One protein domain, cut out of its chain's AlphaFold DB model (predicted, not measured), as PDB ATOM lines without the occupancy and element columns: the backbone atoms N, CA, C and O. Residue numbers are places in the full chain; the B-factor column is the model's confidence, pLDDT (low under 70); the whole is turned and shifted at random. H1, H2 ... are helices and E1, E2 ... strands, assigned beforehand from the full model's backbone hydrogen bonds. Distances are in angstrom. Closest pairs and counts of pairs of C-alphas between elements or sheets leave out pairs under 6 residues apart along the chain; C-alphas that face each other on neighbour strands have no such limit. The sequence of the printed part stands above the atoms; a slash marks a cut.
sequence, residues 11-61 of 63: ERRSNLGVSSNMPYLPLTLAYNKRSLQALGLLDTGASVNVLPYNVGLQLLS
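AT A GLANCE: This is residues 11 to 61 of the 63 residues of an uncharacterized protein of Calothrix desertica PCC 7102 (UniProt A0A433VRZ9). A long two-stranded hairpin, E3 and E4, makes the body of this model, with the short helix H1 packed near its turn; a second, much smaller hairpin, E1 and E2, sits at the other end of the length. The link of residues 42 to 52 loops away from the end of E4 and comes back to H1. The printed part has 51 residues with four named strands and then one named helix, in the order E1, E2, E3, E4, H1; both sheets, E1 - E2 and E3 - E4, are antiparallel, and the class is mixed, helices and strands. The whole is loose, with a radius of gyration of the C-alphas of 13.1 A, and elongated, spanning 38 by 23 by 17 A.

IN THESE COORDINATES: Find C-alpha 24 at (108.621, 30.365, -15.280); from there E3, residues 24 to 31, runs 21.1 A to C-alpha 31. E4, residues 34 to 41, runs 21.4 A and bends by 55 degrees at residue 37. Go back along the chain to E2, residues 19 to 22, 9.5 A long, and to E1, residues 11 to 13, 6.8 A long, which begins at C-alpha 11 at (113.742, 38.202, -16.848). Then look for H1, residues 53 to 60, 10.4 A long, ending at C-alpha 60 at (113.583, 14.640, 1.311).

HOW THE PARTS SIT: Begin with the hairpin of E3 and E4, antiparallel at 153 degrees, where N 27 and O 38 are 2.8 A apart and N 36 and O 29 are 2.8 A apart, both within hydrogen-bond range. Near its turn, look at Leu 59 of H1: its C-alpha is 6.0 A from that of Arg 34, the closest pair of H1 and E4, and 6.0 A from that of Tyr 31, the closest pair of H1 and E3. In H1 every O i to N i+4 pair is within hydrogen-bond range. At the other end of E3, E2 runs on into E3 across a break of 1 residue, at 63 degrees, and the two meet only through their link. The closest C-alphas of E2 and E4 are those of Met 22 and Leu 41, 7.2 A apart. The hairpin of E1 and E2 is antiparallel at 138 degrees, with N 12 and O 20 within hydrogen-bond range at 2.8 A. E1 is apart from E3, E4 and H1, and E2 is apart from H1.

THE WHOLE: The two C-alphas farthest apart are those of Gly 17 and Lys 33, at 38.8 A. The printed part has no cut. The link from E4 to H1, 11 residues, is long, while those from E1 to E2, E2 to E3 and E3 to E4 are tight. The mean pLDDT of the printed part is 93.9, and no printed residue is under 70.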
ATOM      1  N   GLU A  11     112.352  37.936 -16.493       94.56
ATOM      2  CA  GLU A  11     113.742  38.202 -16.848       94.56
ATOM      3  C   GLU A  11     114.687  37.378 -15.956       94.56
ATOM      4  O   GLU A  11     114.573  37.360 -14.725       94.56
ATOM      5  N   ARG A  12     115.635  36.677 -16.575       91.31
ATOM      6  CA  ARG A  12     116.708  35.951 -15.897       91.31
ATOM      7  C   ARG A  12     118.044  36.358 -16.477       91.31
ATOM      8  O   ARG A  12     118.259  36.275 -17.682       91.31
ATOM      9  N   ARG A  13     118.962  36.722 -15.588       91.81
ATOM     10  CA  ARG A  13     120.344  37.026 -15.933       91.81
ATOM     11  C   ARG A  13     121.236  35.836 -15.592       91.81
ATOM     12  O   ARG A  13     121.175  35.317 -14.480       91.81
ATOM     13  N   SER A  14     122.056  35.407 -16.544       86.38
ATOM     14  CA  SER A  14     123.093  34.402 -16.314       86.38
ATOM     15  C   SER A  14     124.298  35.009 -15.590       86.38
ATOM     16  O   SER A  14     124.497  36.225 -15.591       86.38
ATOM     17  N   ASN A  15     125.166  34.158 -15.039       87.75
ATOM     18  CA  ASN A  15     126.419  34.598 -14.411       87.75
ATOM     19  C   ASN A  15     127.371  35.317 -15.388       87.75
ATOM     20  O   ASN A  15     128.290  36.000 -14.953       87.75
ATOM     21  N   LEU A  16     127.144  35.180 -16.700       91.25
ATOM     22  CA  LEU A  16     127.900  35.856 -17.760       91.25
ATOM     23  C   LEU A  16     127.274  37.202 -18.171       91.25
ATOM     24  O   LEU A  16     127.699  37.807 -19.149       91.25
ATOM     25  N   GLY A  17     126.238  37.667 -17.465       89.62
ATOM     26  CA  GLY A  17     125.569  38.943 -17.734       89.62
ATOM     27  C   GLY A  17     124.535  38.907 -18.862       89.62
ATOM     28  O   GLY A  17     123.908  39.929 -19.136       89.62
ATOM     29  N   VAL A  18     124.304  37.748 -19.485       91.12
ATOM     30  CA  VAL A  18     123.290  37.583 -20.538       91.12
ATOM     31  C   VAL A  18     121.905  37.553 -19.905       91.12
ATOM     32  O   VAL A  18     121.667  36.750 -19.002       91.12
ATOM     33  N   SER A  19     121.001  38.407 -20.383       91.94
ATOM     34  CA  SER A  19     119.607  38.436 -19.939       91.94
ATOM     35  C   SER A  19     118.686  37.754 -20.947       91.94
ATOM     36  O   SER A  19     118.862  37.912 -22.155       91.94
ATOM     37  N   SER A  20     117.712  36.990 -20.458       92.38
ATOM     38  CA  SER A  20     116.671  36.366 -21.273       92.38
ATOM     39  C   SER A  20     115.339  36.344 -20.531       92.38
ATOM     40  O   SER A  20     115.292  36.148 -19.316       92.38
ATOM     41  N   ASN A  21     114.247  36.519 -21.271       95.06
ATOM     42  CA  ASN A  21     112.893  36.395 -20.747       95.06
ATOM     43  C   ASN A  21     112.450  34.934 -20.835       95.06
ATOM     44  O   ASN A  21     112.356  34.376 -21.926       95.06
ATOM     45  N   MET A  22     112.157  34.322 -19.689       95.00
ATOM     46  CA  MET A  22     111.867  32.891 -19.586       95.00
ATOM     47  C   MET A  22     110.478  32.618 -18.979       95.00
ATOM     48  O   MET A  22     110.079  33.305 -18.032       95.00
ATOM     49  N   PRO A  23     109.738  31.610 -19.478       95.81
ATOM     50  CA  PRO A  23     108.398  31.273 -18.998       95.81
ATOM     51  C   PRO A  23     108.461  30.421 -17.719       95.81
ATOM     52  O   PRO A  23     108.319  29.200 -17.755       95.81
ATOM     53  N   TYR A  24     108.687  31.055 -16.569       95.75
ATOM     54  CA  TYR A  24     108.621  30.365 -15.280       95.75
ATOM     55  C   TYR A  24     107.184  30.269 -14.764       95.75
ATOM     56  O   TYR A  24     106.457  31.260 -14.723       95.75
ATOM     57  N   LEU A  25     106.795  29.076 -14.321       95.94
ATOM     58  CA  LEU A  25     105.502  28.800 -13.710       95.94
ATOM     59  C   LEU A  25     105.660  28.576 -12.200       95.94
ATOM     60  O   LEU A  25     106.604  27.893 -11.788       95.94
ATOM     61  N   PRO A  26     104.745  29.099 -11.364       96.12
ATOM     62  CA  PRO A  26     104.676  28.717  -9.962       96.12
ATOM     63  C   PRO A  26     104.193  27.271  -9.847       96.12
ATOM     64  O   PRO A  26     103.140  26.912 -10.375       96.12
ATOM     65  N   LEU A  27     104.966  26.449  -9.146       96.44
ATOM     66  CA  LEU A  27     104.701  25.037  -8.915       96.44
ATOM     67  C   LEU A  27     104.696  24.754  -7.416       96.44
ATOM     68  O   LEU A  27     105.531  25.253  -6.667       96.44
ATOM     69  N   THR A  28     103.786  23.886  -6.994       97.38
ATOM     70  CA  THR A  28     103.856  23.243  -5.682       97.38
ATOM     71  C   THR A  28     104.419  21.842  -5.879       97.38
ATOM     72  O   THR A  28     103.778  20.997  -6.501       97.38
ATOM     73  N   LEU A  29     105.630  21.602  -5.383       97.00
ATOM     74  CA  LEU A  29     106.265  20.288  -5.385       97.00
ATOM     75  C   LEU A  29     105.924  19.585  -4.075       97.00
ATOM     76  O   LEU A  29     106.144  20.154  -3.009       97.00
ATOM     77  N   ALA A  30     105.412  18.360  -4.143       95.56
ATOM     78  CA  ALA A  30     105.022  17.598  -2.964       95.56
ATOM     79  C   ALA A  30     105.683  16.218  -2.953       95.56
ATOM     80  O   ALA A  30     105.733  15.531  -3.972       95.56
ATOM     81  N   TYR A  31     106.169  15.816  -1.782       94.69
ATOM     82  CA  TYR A  31     106.691  14.479  -1.526       94.69
ATOM     83  C   TYR A  31     106.401  14.087  -0.073       94.69
ATOM     84  O   TYR A  31     106.800  14.782   0.864       94.69
ATOM     85  N   ASN A  32     105.686  12.976   0.128       91.56
ATOM     86  CA  ASN A  32     105.175  12.549   1.435       91.56
ATOM     87  C   ASN A  32     104.424  13.682   2.167       91.56
ATOM     88  O   ASN A  32     103.457  14.230   1.647       91.56
ATOM     89  N   LYS A  33     104.859  14.032   3.383       90.62
ATOM     90  CA  LYS A  33     104.254  15.078   4.224       90.62
ATOM     91  C   LYS A  33     104.856  16.468   3.981       90.62
ATOM     92  O   LYS A  33     104.596  17.383   4.759       90.62
ATOM     93  N   ARG A  34     105.685  16.633   2.946       92.38
ATOM     94  CA  ARG A  34     106.351  17.897   2.618       92.38
ATOM     95  C   ARG A  34     105.824  18.473   1.315       92.38
ATOM     96  O   ARG A  34     105.547  17.755   0.357       92.38
ATOM     97  N   SER A  35     105.727  19.795   1.304       95.81
ATOM     98  CA  SER A  35     105.332  20.593   0.155       95.81
ATOM     99  C   SER A  35     106.218  21.831   0.082       95.81
ATOM    100  O   SER A  35     106.540  22.421   1.115       95.81
ATOM    101  N   LEU A  36     106.632  22.204  -1.123       96.38
ATOM    102  CA  LEU A  36     107.515  23.332  -1.388       96.38
ATOM    103  C   LEU A  36     106.982  24.142  -2.570       96.38
ATOM    104  O   LEU A  36     106.659  23.587  -3.620       96.38
ATOM    105  N   GLN A  37     106.937  25.464  -2.412       97.19
ATOM    106  CA  GLN A  37     106.712  26.377  -3.529       97.19
ATOM    107  C   GLN A  37     108.012  26.548  -4.317       97.19
ATOM    108  O   GLN A  37     109.058  26.854  -3.746       97.19
ATOM    109  N   ALA A  38     107.941  26.368  -5.630       95.50
ATOM    110  CA  ALA A  38     109.065  26.515  -6.540       95.50
ATOM    111  C   ALA A  38     108.639  27.243  -7.821       95.50
ATOM    112  O   ALA A  38     107.459  27.315  -8.158       95.50
ATOM    113  N   LEU A  39     109.622  27.761  -8.554       95.38
ATOM    114  CA  LEU A  39     109.435  28.217  -9.929       95.38
ATOM    115  C   LEU A  39     110.056  27.182 -10.866       95.38
ATOM    116  O   LEU A  39     111.251  26.904 -10.763       95.38
ATOM    117  N   GLY A  40     109.259  26.629 -11.778       95.75
ATOM    118  CA  GLY A  40     109.724  25.712 -12.820       95.75
ATOM    119  C   GLY A  40     109.753  26.394 -14.179       95.75
ATOM    120  O   GLY A  40     108.850  27.165 -14.493       95.75
ATOM    121  N   LEU A  41     110.780  26.128 -14.984       96.38
ATOM    122  CA  LEU A  41     110.813  26.577 -16.374       96.38
ATOM    123  C   LEU A  41     109.833  25.730 -17.196       96.38
ATOM    124  O   LEU A  41     109.939  24.505 -17.190       96.38
ATOM    125  N   LEU A  42     108.903  26.366 -17.909       96.12
ATOM    126  CA  LEU A  42     108.114  25.689 -18.935       96.12
ATOM    127  C   LEU A  42     108.981  25.511 -20.186       96.12
ATOM    128  O   LEU A  42     109.090  26.420 -21.006       96.12
ATOM    129  N   ASP A  43     109.599  24.341 -20.314       95.56
ATOM    130  CA  ASP A  43     110.454  23.991 -21.446       95.56
ATOM    131  C   ASP A  43     109.787  22.916 -22.311       95.56
ATOM    132  O   ASP A  43     109.805  21.730 -21.989       95.56
ATOM    133  N   THR A  44     109.183  23.331 -23.426       95.44
ATOM    134  CA  THR A  44     108.561  22.404 -24.386       95.44
ATOM    135  C   THR A  44     109.585  21.606 -25.196       95.44
ATOM    136  O   THR A  44     109.195  20.692 -25.916       95.44
ATOM    137  N   GLY A  45     110.873  21.962 -25.127       96.75
ATOM    138  CA  GLY A  45     111.968  21.242 -25.775       96.75
ATOM    139  C   GLY A  45     112.548  20.104 -24.928       96.75
ATOM    140  O   GLY A  45     113.330  19.310 -25.447       96.75
ATOM    141  N   ALA A  46     112.176  19.998 -23.649       96.94
ATOM    142  CA  ALA A  46     112.673  18.963 -22.751       96.94
ATOM    143  C   ALA A  46     111.816  17.685 -22.808       96.94
ATOM    144  O   ALA A  46     110.602  17.721 -22.624       96.94
ATOM    145  N   SER A  47     112.460  16.524 -22.980       97.88
ATOM    146  CA  SER A  47     111.778  15.217 -22.928       97.88
ATOM    147  C   SER A  47     111.459  14.748 -21.505       97.88
ATOM    148  O   SER A  47     110.658  13.833 -21.319       97.88
ATOM    149  N   VAL A  48     112.117  15.328 -20.495       97.69
ATOM    150  CA  VAL A  48     111.964  14.972 -19.080       97.69
ATOM    151  C   VAL A  48     111.967  16.219 -18.206       97.69
ATOM    152  O   VAL A  48     112.626  17.209 -18.513       97.69
ATOM    153  N   ASN A  49     111.278  16.140 -17.069       96.44
ATOM    154  CA  ASN A  49     111.378  17.161 -16.034       96.44
ATOM    155  C   ASN A  49     112.702  17.012 -15.278       96.44
ATOM    156  O   ASN A  49     113.098  15.902 -14.921       96.44
ATOM    157  N   VAL A  50     113.353  18.134 -14.982       97.25
ATOM    158  CA  VAL A  50     114.600  18.164 -14.211       97.25
ATOM    159  C   VAL A  50     114.338  18.818 -12.860       97.25
ATOM    160  O   VAL A  50     113.927  19.975 -12.787       97.25
ATOM    161  N   LEU A  51     114.594  18.076 -11.782       96.62
ATOM    162  CA  LEU A  51     114.525  18.584 -10.415       96.62
ATOM    163  C   LEU A  51     115.942  18.922  -9.925       96.62
ATOM    164  O   LEU A  51     116.779  18.020  -9.857       96.62
ATOM    165  N   PRO A  52     116.236  20.180  -9.552       95.88
ATOM    166  CA  PRO A  52     117.530  20.522  -8.974       95.88
ATOM    167  C   PRO A  52     117.805  19.735  -7.687       95.88
ATOM    168  O   PRO A  52     116.931  19.602  -6.827       95.88
ATOM    169  N   TYR A  53     119.037  19.251  -7.522       95.00
ATOM    170  CA  TYR A  53     119.430  18.408  -6.387       95.00
ATOM    171  C   TYR A  53     119.112  19.043  -5.022       95.00
ATOM    172  O   TYR A  53     118.530  18.400  -4.150       95.00
ATOM    173  N   ASN A  54     119.410  20.333  -4.854       94.00
ATOM    174  CA  ASN A  54     119.126  21.083  -3.628       94.00
ATOM    175  C   ASN A  54     117.624  21.230  -3.330       94.00
ATOM    176  O   ASN A  54     117.245  21.347  -2.166       94.00
ATOM    177  N   VAL A  55     116.768  21.228  -4.355       94.69
ATOM    178  CA  VAL A  55     115.306  21.213  -4.197       94.69
ATOM    179  C   VAL A  55     114.855  19.814  -3.770       94.69
ATOM    180  O   VAL A  55     114.054  19.683  -2.849       94.69
ATOM    181  N   GLY A  56     115.433  18.767  -4.366       94.00
ATOM    182  CA  GLY A  56     115.221  17.380  -3.945       94.00
ATOM    183  C   GLY A  56     115.566  17.152  -2.471       94.00
ATOM    184  O   GLY A  56     114.760  16.597  -1.732       94.00
ATOM    185  N   LEU A  57     116.707  17.664  -2.000       93.75
ATOM    186  CA  LEU A  57     117.087  17.585  -0.584       93.75
ATOM    187  C   LEU A  57     116.068  18.258   0.352       93.75
ATOM    188  O   LEU A  57     115.780  17.725   1.419       93.75
ATOM    189  N   GLN A  58     115.487  19.394  -0.042       93.06
ATOM    190  CA  GLN A  58     114.458  20.080   0.754       93.06
ATOM    191  C   GLN A  58     113.150  19.282   0.844       93.06
ATOM    192  O   GLN A  58     112.458  19.337   1.863       93.06
ATOM    193  N   LEU A  59     112.825  18.520  -0.204       93.31
ATOM    194  CA  LEU A  59     111.675  17.615  -0.231       93.31
ATOM    195  C   LEU A  59     111.924  16.330   0.570       93.31
ATOM    196  O   LEU A  59     110.976  15.757   1.103       93.31
ATOM    197  N   LEU A  60     113.180  15.889   0.665       88.56
ATOM    198  CA  LEU A  60     113.583  14.640   1.311       88.56
ATOM    199  C   LEU A  60     113.994  14.787   2.780       88.56
ATOM    200  O   LEU A  60     114.111  13.763   3.446       88.56
ATOM    201  N   SER A  61     114.261  15.999   3.285       70.75
ATOM    202  CA  SER A  61     114.965  16.133   4.564       70.75
ATOM    203  C   SER A  61     114.231  15.445   5.725       70.75
ATOM    204  O   SER A  61     113.106  15.794   6.103       70.75
TER     205      SER A  61